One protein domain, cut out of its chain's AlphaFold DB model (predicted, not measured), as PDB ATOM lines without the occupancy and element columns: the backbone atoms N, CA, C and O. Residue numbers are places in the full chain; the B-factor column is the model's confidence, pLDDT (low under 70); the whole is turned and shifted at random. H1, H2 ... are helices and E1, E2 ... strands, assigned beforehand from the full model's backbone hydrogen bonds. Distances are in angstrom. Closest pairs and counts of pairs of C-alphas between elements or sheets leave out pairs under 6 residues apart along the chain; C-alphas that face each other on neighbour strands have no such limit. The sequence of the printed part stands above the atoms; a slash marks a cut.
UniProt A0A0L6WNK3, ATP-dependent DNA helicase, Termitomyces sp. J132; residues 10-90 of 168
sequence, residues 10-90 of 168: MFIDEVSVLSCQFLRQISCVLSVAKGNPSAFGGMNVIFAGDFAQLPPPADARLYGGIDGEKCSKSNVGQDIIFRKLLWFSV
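AT A GLANCE: This is residues 10 to 90 of the 168 residues of the protein "ATP-dependent DNA helicase" of Termitomyces sp. J132 (UniProt A0A0L6WNK3). Two 14-residue helices, H1 and H4, meet as an L, the first turn of H1 packing on the later part of H4. A small two-stranded parallel sheet, E1 and E2, is joined to H1 and the short H2 in a strand-helix-strand unit, two parallel neighbour strands with helices between them, whose crossover is right-handed; a long loop, residues 48 to 67, then leads from E2 to the short H3 by the early part of H4. The 81 printed residues hold four named helices and two named strands, in the order E1, H1, H2, E2, H3, H4. The class is mostly helix. The whole is compact, with a radius of gyration of the C-alphas of 13.0 A and spans of 34 by 30 by 19 A.

HOW THE PARTS SIT: E1, residues 10 to 12, and E2, residues 44 to 47, are parallel neighbours at 14 degrees; the C-alphas of Phe 11 and Ile 46 face each other at 4.8 A. N 12 and O 46 are within hydrogen-bond range at 2.8 A, as are N 46 and O 10 at 2.8 A. H1, residues 20 to 33, is apart from E2. H1 touches H2, residues 39 to 42; their closest C-alphas are those of Ser 31 and Gly 41, 3.7 A apart. With residues 20 to 24 alone, H1 touches H4, residues 75 to 88; the closest C-alphas are those of Cys 20 and Arg 83, 5.3 A apart. The lines of H1 and H4 stand about perpendicular, at 75 degrees. H2 and H4 are close but not clearly touching, with the C-alphas of Ala 39 and Leu 86 closest at 7.3 A. H3, residues 68 to 71, and H4 touch only at the corner by their link, H4 with residues 77 to 81 alone; the C-alphas of Cys 71 and Gly 77 are closest at 3.7 A. In H1 every O i to N i+4 pair is within hydrogen-bond range and in H4 9 of 10 are, while H2 and H3 are too short for such a pair.

IN THESE COORDINATES: E1 begins at C-alpha 10, (243.701, 318.446, 230.955), and measures 6.6 A from first to last C-alpha. H1 measures 20.1 A and begins at C-alpha 20, (238.319, 311.721, 216.074). H2 measures 5.8 A, E2 10.1 A and H3 5.2 A. H4 measures 19.8 A and ends at C-alpha 88, (248.227, 315.869, 214.438).

THE WHOLE: The two C-alphas farthest apart, those of Gly 35 and Ala 52, are 35.7 A apart. The printed part has no cut. The link from E2 to H3, 20 residues, is long. The mean pLDDT of the printed part is 88.9, and residues 68 to 71 are under 70.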
ATOM      1  N   MET A  10     244.584 319.609 231.034       94.38
ATOM      2  CA  MET A  10     243.701 318.446 230.955       94.38
ATOM      3  C   MET A  10     244.526 317.179 230.723       94.38
ATOM      4  O   MET A  10     245.397 317.151 229.857       94.38
ATOM      5  N   PHE A  11     244.224 316.119 231.471       96.06
ATOM      6  CA  PHE A  11     244.796 314.792 231.266       96.06
ATOM      7  C   PHE A  11     243.719 313.846 230.733       96.06
ATOM      8  O   PHE A  11     242.632 313.766 231.307       96.06
ATOM      9  N   ILE A  12     244.011 313.152 229.636       95.56
ATOM     10  CA  ILE A  12     243.128 312.165 229.011       95.56
ATOM     11  C   ILE A  12     243.861 310.828 229.019       95.56
ATOM     12  O   ILE A  12     244.816 310.641 228.266       95.56
ATOM     13  N   ASP A  13     243.402 309.920 229.875       95.75
ATOM     14  CA  ASP A  13     243.873 308.538 229.912       95.75
ATOM     15  C   ASP A  13     243.132 307.669 228.882       95.75
ATOM     16  O   ASP A  13     242.043 308.026 228.424       95.75
ATOM     17  N   GLU A  14     243.728 306.538 228.518       94.75
ATOM     18  CA  GLU A  14     243.235 305.596 227.508       94.75
ATOM     19  C   GLU A  14     242.836 306.255 226.175       94.75
ATOM     20  O   GLU A  14     241.776 306.014 225.595       94.75
ATOM     21  N   VAL A  15     243.731 307.079 225.625       95.06
ATOM     22  CA  VAL A  15     243.518 307.785 224.348       95.06
ATOM     23  C   VAL A  15     243.264 306.847 223.149       95.06
ATOM     24  O   VAL A  15     242.764 307.282 222.113       95.06
ATOM     25  N   SER A  16     243.569 305.552 223.271       93.44
ATOM     26  CA  SER A  16     243.366 304.537 222.226       93.44
ATOM     27  C   SER A  16     241.897 304.336 221.844       93.44
ATOM     28  O   SER A  16     241.603 304.140 220.662       93.44
ATOM     29  N   VAL A  17     240.982 304.460 222.812       93.81
ATOM     30  CA  VAL A  17     239.530 304.330 222.602       93.81
ATOM     31  C   VAL A  17     238.867 305.644 222.186       93.81
ATOM     32  O   VAL A  17     237.686 305.661 221.832       93.81
ATOM     33  N   LEU A  18     239.611 306.752 222.209       94.12
ATOM     34  CA  LEU A  18     239.107 308.067 221.842       94.12
ATOM     35  C   LEU A  18     238.941 308.162 220.319       94.12
ATOM     36  O   LEU A  18     239.855 307.862 219.547       94.12
ATOM     37  N   SER A  19     237.772 308.613 219.866       93.31
ATOM     38  CA  SER A  19     237.525 308.825 218.441       93.31
ATOM     39  C   SER A  19     237.872 310.244 217.993       93.31
ATOM     40  O   SER A  19     237.874 311.190 218.785       93.31
ATOM     41  N   CYS A  20     238.106 310.412 216.689       91.88
ATOM     42  CA  CYS A  20     238.319 311.721 216.074       91.88
ATOM     43  C   CYS A  20     237.156 312.694 216.343       91.88
ATOM     44  O   CYS A  20     237.392 313.868 216.638       91.88
ATOM     45  N   GLN A  21     235.903 312.230 216.258       92.12
ATOM     46  CA  GLN A  21     234.741 313.073 216.547       92.12
ATOM     47  C   GLN A  21     234.695 313.487 218.011       92.12
ATOM     48  O   GLN A  21     234.440 314.655 218.308       92.12
ATOM     49  N   PHE A  22     234.952 312.556 218.929       94.06
ATOM     50  CA  PHE A  22     234.880 312.856 220.351       94.06
ATOM     51  C   PHE A  22     235.982 313.836 220.770       94.06
ATOM     52  O   PHE A  22     235.701 314.822 221.450       94.06
ATOM     53  N   LEU A  23     237.204 313.676 220.248       94.62
ATOM     54  CA  LEU A  23     238.284 314.651 220.435       94.62
ATOM     55  C   LEU A  23     237.884 316.052 219.941       94.62
ATOM     56  O   LEU A  23     238.106 317.054 220.626       94.62
ATOM     57  N   ARG A  24     237.248 316.135 218.765       93.88
ATOM     58  CA  ARG A  24     236.767 317.405 218.202       93.88
ATOM     59  C   ARG A  24     235.681 318.046 219.061       93.88
ATOM     60  O   ARG A  24     235.682 319.274 219.198       93.88
ATOM     61  N   GLN A  25     234.773 317.245 219.616       94.69
ATOM     62  CA  GLN A  25     233.731 317.704 220.535       94.69
ATOM     63  C   GLN A  25     234.343 318.270 221.816       94.69
ATOM     64  O   GLN A  25     233.999 319.394 222.181       94.69
ATOM     65  N   ILE A  26     235.301 317.562 222.427       94.44
ATOM     66  CA  ILE A  26     236.049 318.044 223.600       94.44
ATOM     67  C   ILE A  26     236.689 319.397 223.287       94.44
ATOM     68  O   ILE A  26     236.444 320.373 223.993       94.44
ATOM     69  N   SER A  27     237.433 319.498 222.179       95.12
ATOM     70  CA  SER A  27     238.048 320.768 221.788       95.12
ATOM     71  C   SER A  27     237.016 321.874 221.578       95.12
ATOM     72  O   SER A  27     237.280 323.002 221.966       95.12
ATOM     73  N   CYS A  28     235.860 321.582 220.973       94.25
ATOM     74  CA  CYS A  28     234.813 322.578 220.731       94.25
ATOM     75  C   CYS A  28     234.254 323.142 222.040       94.25
ATOM     76  O   CYS A  28     234.164 324.356 222.212       94.25
ATOM     77  N   VAL A  29     233.902 322.248 222.965       94.31
ATOM     78  CA  VAL A  29     233.327 322.613 224.261       94.31
ATOM     79  C   VAL A  29     234.320 323.447 225.064       94.31
ATOM     80  O   VAL A  29     233.932 324.474 225.614       94.31
ATOM     81  N   LEU A  30     235.600 323.065 225.073       94.06
ATOM     82  CA  LEU A  30     236.642 323.827 225.760       94.06
ATOM     83  C   LEU A  30     236.881 325.197 225.122       94.06
ATOM     84  O   LEU A  30     237.024 326.175 225.849       94.06
ATOM     85  N   SER A  31     236.862 325.301 223.789       94.12
ATOM     86  CA  SER A  31     236.989 326.593 223.105       94.12
ATOM     87  C   SER A  31     235.872 327.563 223.488       94.12
ATOM     88  O   SER A  31     236.133 328.739 223.739       94.12
ATOM     89  N   VAL A  32     234.633 327.071 223.591       94.25
ATOM     90  CA  VAL A  32     233.491 327.873 224.052       94.25
ATOM     91  C   VAL A  32     233.630 328.223 225.531       94.25
ATOM     92  O   VAL A  32     233.474 329.385 225.894       94.25
ATOM     93  N   ALA A  33     233.962 327.248 226.380       92.75
ATOM     94  CA  ALA A  33     234.071 327.449 227.823       92.75
ATOM     95  C   ALA A  33     235.177 328.445 228.203       92.75
ATOM     96  O   ALA A  33     234.986 329.243 229.112       92.75
ATOM     97  N   LYS A  34     236.306 328.433 227.483       92.50
ATOM     98  CA  LYS A  34     237.443 329.345 227.684       92.50
ATOM     99  C   LYS A  34     237.322 330.670 226.924       92.50
ATOM    100  O   LYS A  34     238.172 331.537 227.099       92.50
ATOM    101  N   GLY A  35     236.333 330.816 226.038       93.12
ATOM    102  CA  GLY A  35     236.248 331.959 225.124       93.12
ATOM    103  C   GLY A  35     237.451 332.077 224.177       93.12
ATOM    104  O   GLY A  35     237.782 333.177 223.740       93.12
ATOM    105  N   ASN A  36     238.121 330.962 223.872       94.19
ATOM    106  CA  ASN A  36     239.339 330.919 223.065       94.19
ATOM    107  C   ASN A  36     239.156 329.954 221.874       94.19
ATOM    108  O   ASN A  36     238.980 328.755 222.090       94.19
ATOM    109  N   PRO A  37     239.220 330.426 220.614       93.25
ATOM    110  CA  PRO A  37     238.986 329.588 219.436       93.25
ATOM    111  C   PRO A  37     240.126 328.604 219.124       93.25
ATOM    112  O   PRO A  37     239.964 327.755 218.248       93.25
ATOM    113  N   SER A  38     241.272 328.696 219.805       93.31
ATOM    114  CA  SER A  38     242.363 327.727 219.671       93.31
ATOM    115  C   SER A  38     241.925 326.313 220.067       93.31
ATOM    116  O   SER A  38     240.961 326.124 220.817       93.31
ATOM    117  N   ALA A  39     242.659 325.306 219.577       92.19
ATOM    118  CA  ALA A  39     242.460 323.909 219.959       92.19
ATOM    119  C   ALA A  39     242.389 323.766 221.491       92.19
ATOM    120  O   ALA A  39     243.178 324.376 222.213       92.19
ATOM    121  N   PHE A  40     241.407 323.002 221.972       93.81
ATOM    122  CA  PHE A  40     241.128 322.784 223.399       93.81
ATOM    123  C   PHE A  40     240.975 324.069 224.234       93.81
ATOM    124  O   PHE A  40     241.261 324.072 225.427       93.81
ATOM    125  N   GLY A  41     240.552 325.183 223.628       93.69
ATOM    126  CA  GLY A  41     240.455 326.470 224.322       93.69
ATOM    127  C   GLY A  41     241.805 327.048 224.751       93.69
ATOM    128  O   GLY A  41     241.860 327.849 225.683       93.69
ATOM    129  N   GLY A  42     242.896 326.633 224.097       93.38
ATOM    130  CA  GLY A  42     244.262 327.025 224.449       93.38
ATOM    131  C   GLY A  42     244.817 326.319 225.688       93.38
ATOM    132  O   GLY A  42     245.871 326.710 226.178       93.38
ATOM    133  N   MET A  43     244.122 325.302 226.205       93.00
ATOM    134  CA  MET A  43     244.608 324.503 227.326       93.00
ATOM    135  C   MET A  43     245.728 323.558 226.900       93.00
ATOM    136  O   MET A  43     245.732 323.028 225.786       93.00
ATOM    137  N   ASN A  44     246.630 323.271 227.836       93.62
ATOM    138  CA  ASN A  44     247.573 322.176 227.671       93.62
ATOM    139  C   ASN A  44     246.827 320.850 227.847       93.62
ATOM    140  O   ASN A  44     246.064 320.683 228.802       93.62
ATOM    141  N   VAL A  45     247.050 319.899 226.943       94.94
ATOM    142  CA  VAL A  45     246.425 318.574 227.018       94.94
ATOM    143  C   VAL A  45     247.503 317.503 226.991       94.94
ATOM    144  O   VAL A  45     248.348 317.487 226.097       94.94
ATOM    145  N   ILE A  46     247.464 316.608 227.972       96.38
ATOM    146  CA  ILE A  46     248.310 315.420 228.035       96.38
ATOM    147  C   ILE A  46     247.437 314.210 227.739       96.38
ATOM    148  O   ILE A  46     246.432 313.978 228.410       96.38
ATOM    149  N   PHE A  47     247.845 313.433 226.744       96.38
ATOM    150  CA  PHE A  47     247.220 312.167 226.396       96.38
ATOM    151  C   PHE A  47     248.099 311.017 226.883       96.38
ATOM    152  O   PHE A  47     249.311 311.027 226.655       96.38
ATOM    153  N   ALA A  48     247.488 310.018 227.506       96.38
ATOM    154  CA  ALA A  48     248.125 308.767 227.886       96.38
ATOM    155  C   ALA A  48     247.308 307.585 227.361       96.38
ATOM    156  O   ALA A  48     246.095 307.680 227.185       96.38
ATOM    157  N   GLY A  49     247.988 306.487 227.043       94.38
ATOM    158  CA  GLY A  49     247.353 305.255 226.589       94.38
ATOM    159  C   GLY A  49     248.236 304.456 225.638       94.38
ATOM    160  O   GLY A  49     249.367 304.834 225.325       94.38
ATOM    161  N   ASP A  50     247.699 303.336 225.164       92.69
ATOM    162  CA  ASP A  50     248.390 302.421 224.261       92.69
ATOM    163  C   ASP A  50     247.536 302.104 223.027       92.69
ATOM    164  O   ASP A  50     246.529 301.402 223.100       92.69
ATOM    165  N   PHE A  51     247.963 302.591 221.860       91.75
ATOM    166  CA  PHE A  51     247.255 302.400 220.588       91.75
ATOM    167  C   PHE A  51     247.254 300.959 220.058       91.75
ATOM    168  O   PHE A  51     246.522 300.672 219.107       91.75
ATOM    169  N   ALA A  52     248.049 300.063 220.653       90.19
ATOM    170  CA  ALA A  52     247.988 298.629 220.377       90.19
ATOM    171  C   ALA A  52     246.832 297.924 221.115       90.19
ATOM    172  O   ALA A  52     246.581 296.746 220.868       90.19
ATOM    173  N   GLN A  53     246.133 298.629 222.010       90.50
ATOM    174  CA  GLN A  53     244.933 298.131 222.677       90.50
ATOM    175  C   GLN A  53     243.672 298.360 221.819       90.50
ATOM    176  O   GLN A  53     243.714 298.344 220.586       90.50
ATOM    177  N   LEU A  54     242.515 298.513 222.470       91.69
ATOM    178  CA  LEU A  54     241.226 298.619 221.803       91.69
ATOM    179  C   LEU A  54     241.091 299.948 221.042       91.69
ATOM    180  O   LEU A  54     241.399 301.007 221.585       91.69
ATOM    181  N   PRO A  55     240.591 299.912 219.796       92.62
ATOM    182  CA  PRO A  55     240.243 301.116 219.057       92.62
ATOM    183  C   PRO A  55     238.894 301.696 219.519       92.62
ATOM    184  O   PRO A  55     238.114 300.997 220.173       92.62
ATOM    185  N   PRO A  56     238.540 302.926 219.095       92.56
ATOM    186  CA  PRO A  56     237.186 303.445 219.258       92.56
ATOM    187  C   PRO A  56     236.138 302.506 218.623       92.56
ATOM    188  O   PRO A  56     236.380 301.957 217.543       92.56
ATOM    189  N   PRO A  57     234.952 302.348 219.242       85.44
ATOM    190  CA  PRO A  57     233.967 301.344 218.835       85.44
ATOM    191  C   PRO A  57     233.187 301.671 217.549       85.44
ATOM    192  O   PRO A  57     232.737 300.746 216.879       85.44
ATOM    193  N   ALA A  58     232.986 302.948 217.201       79.88
ATOM    194  CA  ALA A  58     232.040 303.332 216.139       79.88
ATOM    195  C   ALA A  58     232.512 304.462 215.202       79.88
ATOM    196  O   ALA A  58     231.797 304.809 214.265       79.88
ATOM    197  N   ASP A  59     233.689 305.049 215.429       84.94
ATOM    198  CA  ASP A  59     234.158 306.227 214.689       84.94
ATOM    199  C   ASP A  59     235.657 306.129 214.357       84.94
ATOM    200  O   ASP A  59     236.366 305.229 214.814       84.94
ATOM    201  N   ALA A  60     236.142 307.032 213.504       86.31
ATOM    202  CA  ALA A  60     237.504 307.041 213.006       86.31
ATOM    203  C   ALA A  60     238.537 307.111 214.142       86.31
ATOM    204  O   ALA A  60     238.451 307.934 215.057       86.31
ATOM    205  N   ARG A  61     239.564 306.264 214.021       90.50
ATOM    206  CA  ARG A  61     240.722 306.238 214.919       90.50
ATOM    207  C   ARG A  61     241.623 307.445 214.671       90.50
ATOM    208  O   ARG A  61     241.878 307.799 213.509       90.50
ATOM    209  N   LEU A  62     242.184 307.985 215.750       89.50
ATOM    210  CA  LEU A  62     243.137 309.101 215.718       89.50
ATOM    211  C   LEU A  62     244.355 308.788 214.835       89.50
ATOM    212  O   LEU A  62     244.721 309.569 213.962       89.50
ATOM    213  N   TYR A  63     244.901 307.584 214.990       83.25
ATOM    214  CA  TYR A  63     246.107 307.081 214.323       83.25
ATOM    215  C   TYR A  63     245.836 306.360 212.989       83.25
ATOM    216  O   TYR A  63     246.727 305.731 212.422       83.25
ATOM    217  N   GLY A  64     244.604 306.412 212.474       83.81
ATOM    218  CA  GLY A  64     244.305 305.871 211.147       83.81
ATOM    219  C   GLY A  64     244.868 306.760 210.033       83.81
ATOM    220  O   GLY A  64     244.889 307.983 210.175       83.81
ATOM    221  N   GLY A  65     245.236 306.171 208.895       78.94
ATOM    222  CA  GLY A  65     245.637 306.933 207.709       78.94
ATOM    223  C   GLY A  65     244.548 307.898 207.212       78.94
ATOM    224  O   GLY A  65     243.361 307.730 207.509       78.94
ATOM    225  N   ILE A  66     244.967 308.918 206.460       75.75
ATOM    226  CA  ILE A  66     244.079 309.813 205.708       75.75
ATOM    227  C   ILE A  66     244.176 309.431 204.235       75.75
ATOM    228  O   ILE A  66     245.243 309.545 203.640       75.75
ATOM    229  N   ASP A  67     243.062 309.017 203.634       74.25
ATOM    230  CA  ASP A  67     242.960 308.883 202.180       74.25
ATOM    231  C   ASP A  67     242.614 310.260 201.592       74.25
ATOM    232  O   ASP A  67     241.447 310.629 201.453       74.25
ATOM    233  N   GLY A  68     243.648 311.066 201.334       69.50
ATOM    234  CA  GLY A  68     243.498 312.468 200.939       69.50
ATOM    235  C   GLY A  68     242.685 312.662 199.656       69.50
ATOM    236  O   GLY A  68     241.910 313.617 199.568       69.50
ATOM    237  N   GLU A  69     242.785 311.747 198.691       69.31
ATOM    238  CA  GLU A  69     242.049 311.847 197.426       69.31
ATOM    239  C   GLU A  69     240.552 311.590 197.590       69.31
ATOM    240  O   GLU A  69     239.737 312.284 196.974       69.31
ATOM    241  N   LYS A  70     240.169 310.605 198.411       66.12
ATOM    242  CA  LYS A  70     238.753 310.312 198.677       66.12
ATOM    243  C   LYS A  70     238.141 311.321 199.639       66.12
ATOM    244  O   LYS A  70     236.999 311.738 199.452       66.12
ATOM    245  N   CYS A  71     238.899 311.743 200.650       69.44
ATOM    246  CA  CYS A  71     238.399 312.637 201.683       69.44
ATOM    247  C   CYS A  71     238.243 314.087 201.190       69.44
ATOM    248  O   CYS A  71     237.289 314.754 201.576       69.44
ATOM    249  N   SER A  72     239.089 314.576 200.282       72.12
ATOM    250  CA  SER A  72     239.014 315.980 199.831       72.12
ATOM    251  C   SER A  72     237.800 316.290 198.945       72.12
ATOM    252  O   SER A  72     237.396 317.447 198.832       72.12
ATOM    253  N   LYS A  73     237.194 315.262 198.332       78.00
ATOM    254  CA  LYS A  73     236.102 315.390 197.349       78.00
ATOM    255  C   LYS A  73     234.700 315.471 197.965       78.00
ATOM    256  O   LYS A  73     233.729 315.608 197.227       78.00
ATOM    257  N   SER A  74     234.564 315.373 199.290       82.69
ATOM    258  CA  SER A  74     233.266 315.453 199.972       82.69
ATOM    259  C   SER A  74     233.353 316.244 201.275       82.69
ATOM    260  O   SER A  74     234.366 316.187 201.966       82.69
ATOM    261  N   ASN A  75     232.264 316.920 201.658       81.31
ATOM    262  CA  ASN A  75     232.187 317.641 202.937       81.31
ATOM    263  C   ASN A  75     232.442 316.712 204.135       81.31
ATOM    264  O   ASN A  75     233.118 317.089 205.086       81.31
ATOM    265  N   VAL A  76     231.948 315.470 204.059       79.62
ATOM    266  CA  VAL A  76     232.162 314.440 205.087       79.62
ATOM    267  C   VAL A  76     233.642 314.066 205.188       79.62
ATOM    268  O   VAL A  76     234.190 313.953 206.280       79.62
ATOM    269  N   GLY A  77     234.315 313.896 204.051       80.38
ATOM    270  CA  GLY A  77     235.736 313.584 204.027       80.38
ATOM    271  C   GLY A  77     236.613 314.737 204.522       80.38
ATOM    272  O   GLY A  77     237.562 314.497 205.267       80.38
ATOM    273  N   GLN A  78     236.270 315.981 204.184       81.56
ATOM    274  CA  GLN A  78     236.963 317.168 204.693       81.56
ATOM    275  C   GLN A  78     236.821 317.292 206.212       81.56
ATOM    276  O   GLN A  78     237.803 317.554 206.902       81.56
ATOM    277  N   ASP A  79     235.634 317.030 206.755       83.06
ATOM    278  CA  ASP A  79     235.400 317.021 208.199       83.06
ATOM    279  C   ASP A  79     236.235 315.938 208.912       83.06
ATOM    280  O   ASP A  79     236.883 316.214 209.922       83.06
ATOM    281  N   ILE A  80     236.351 314.732 208.342       82.44
ATOM    282  CA  ILE A  80     237.262 313.691 208.856       82.44
ATOM    283  C   ILE A  80     238.719 314.176 208.872       82.44
ATOM    284  O   ILE A  80     239.430 313.929 209.851       82.44
ATOM    285  N   ILE A  81     239.167 314.874 207.820       85.12
ATOM    286  CA  ILE A  81     240.514 315.457 207.763       85.12
ATOM    287  C   ILE A  81     240.694 316.465 208.899       85.12
ATOM    288  O   ILE A  81     241.642 316.330 209.667       85.12
ATOM    289  N   PHE A  82     239.779 317.423 209.065       83.06
ATOM    290  CA  PHE A  82     239.871 318.427 210.130       83.06
ATOM    291  C   PHE A  82     239.926 317.806 211.528       83.06
ATOM    292  O   PHE A  82     240.728 318.227 212.362       83.06
ATOM    293  N   ARG A  83     239.123 316.768 211.786       88.44
ATOM    294  CA  ARG A  83     239.153 316.053 213.070       88.44
ATOM    295  C   ARG A  83     240.495 315.357 213.310       88.44
ATOM    296  O   ARG A  83     240.982 315.355 214.434       88.44
ATOM    297  N   LYS A  84     241.117 314.792 212.272       88.81
ATOM    298  CA  LYS A  84     242.451 314.173 212.376       88.81
ATOM    299  C   LYS A  84     243.574 315.201 212.487       88.81
ATOM    300  O   LYS A  84     244.526 314.962 213.220       88.81
ATOM    301  N   LEU A  85     243.454 316.351 211.825       88.94
ATOM    302  CA  LEU A  85     244.409 317.454 211.964       88.94
ATOM    303  C   LEU A  85     244.495 317.945 213.413       88.94
ATOM    304  O   LEU A  85     245.580 318.288 213.869       88.94
ATOM    305  N   LEU A  86     243.386 317.906 214.162       91.69
ATOM    306  CA  LEU A  86     243.404 318.189 215.597       91.69
ATOM    307  C   LEU A  86     244.318 317.214 216.358       91.69
ATOM    308  O   LEU A  86     245.101 317.651 217.193       91.69
ATOM    309  N   TRP A  87     244.280 315.916 216.045       92.75
ATOM    310  CA  TRP A  87     245.210 314.947 216.636       92.75
ATOM    311  C   TRP A  87     246.660 315.197 216.207       92.75
ATOM    312  O   TRP A  87     247.567 315.160 217.032       92.75
ATOM    313  N   PHE A  88     246.889 315.534 214.938       89.81
ATOM    314  CA  PHE A  88     248.227 315.869 214.438       89.81
ATOM    315  C   PHE A  88     248.787 317.193 214.973       89.81
ATOM    316  O   PHE A  88     249.963 317.471 214.768       89.81
ATOM    317  N   SER A  89     247.986 317.990 215.686       89.06
ATOM    318  CA  SER A  89     248.482 319.167 216.406       89.06
ATOM    319  C   SER A  89     249.272 318.822 217.675       89.06
ATOM    320  O   SER A  89     249.943 319.693 218.225       89.06
ATOM    321  N   VAL A  90     249.234 317.562 218.133       90.50
ATOM    322  CA  VAL A  90     250.042 317.086 219.263       90.50
ATOM    323  C   VAL A  90     251.524 317.133 218.888       90.50
ATOM    324  O   VAL A  90     251.971 316.460 217.964       90.50
TER     325      VAL A  90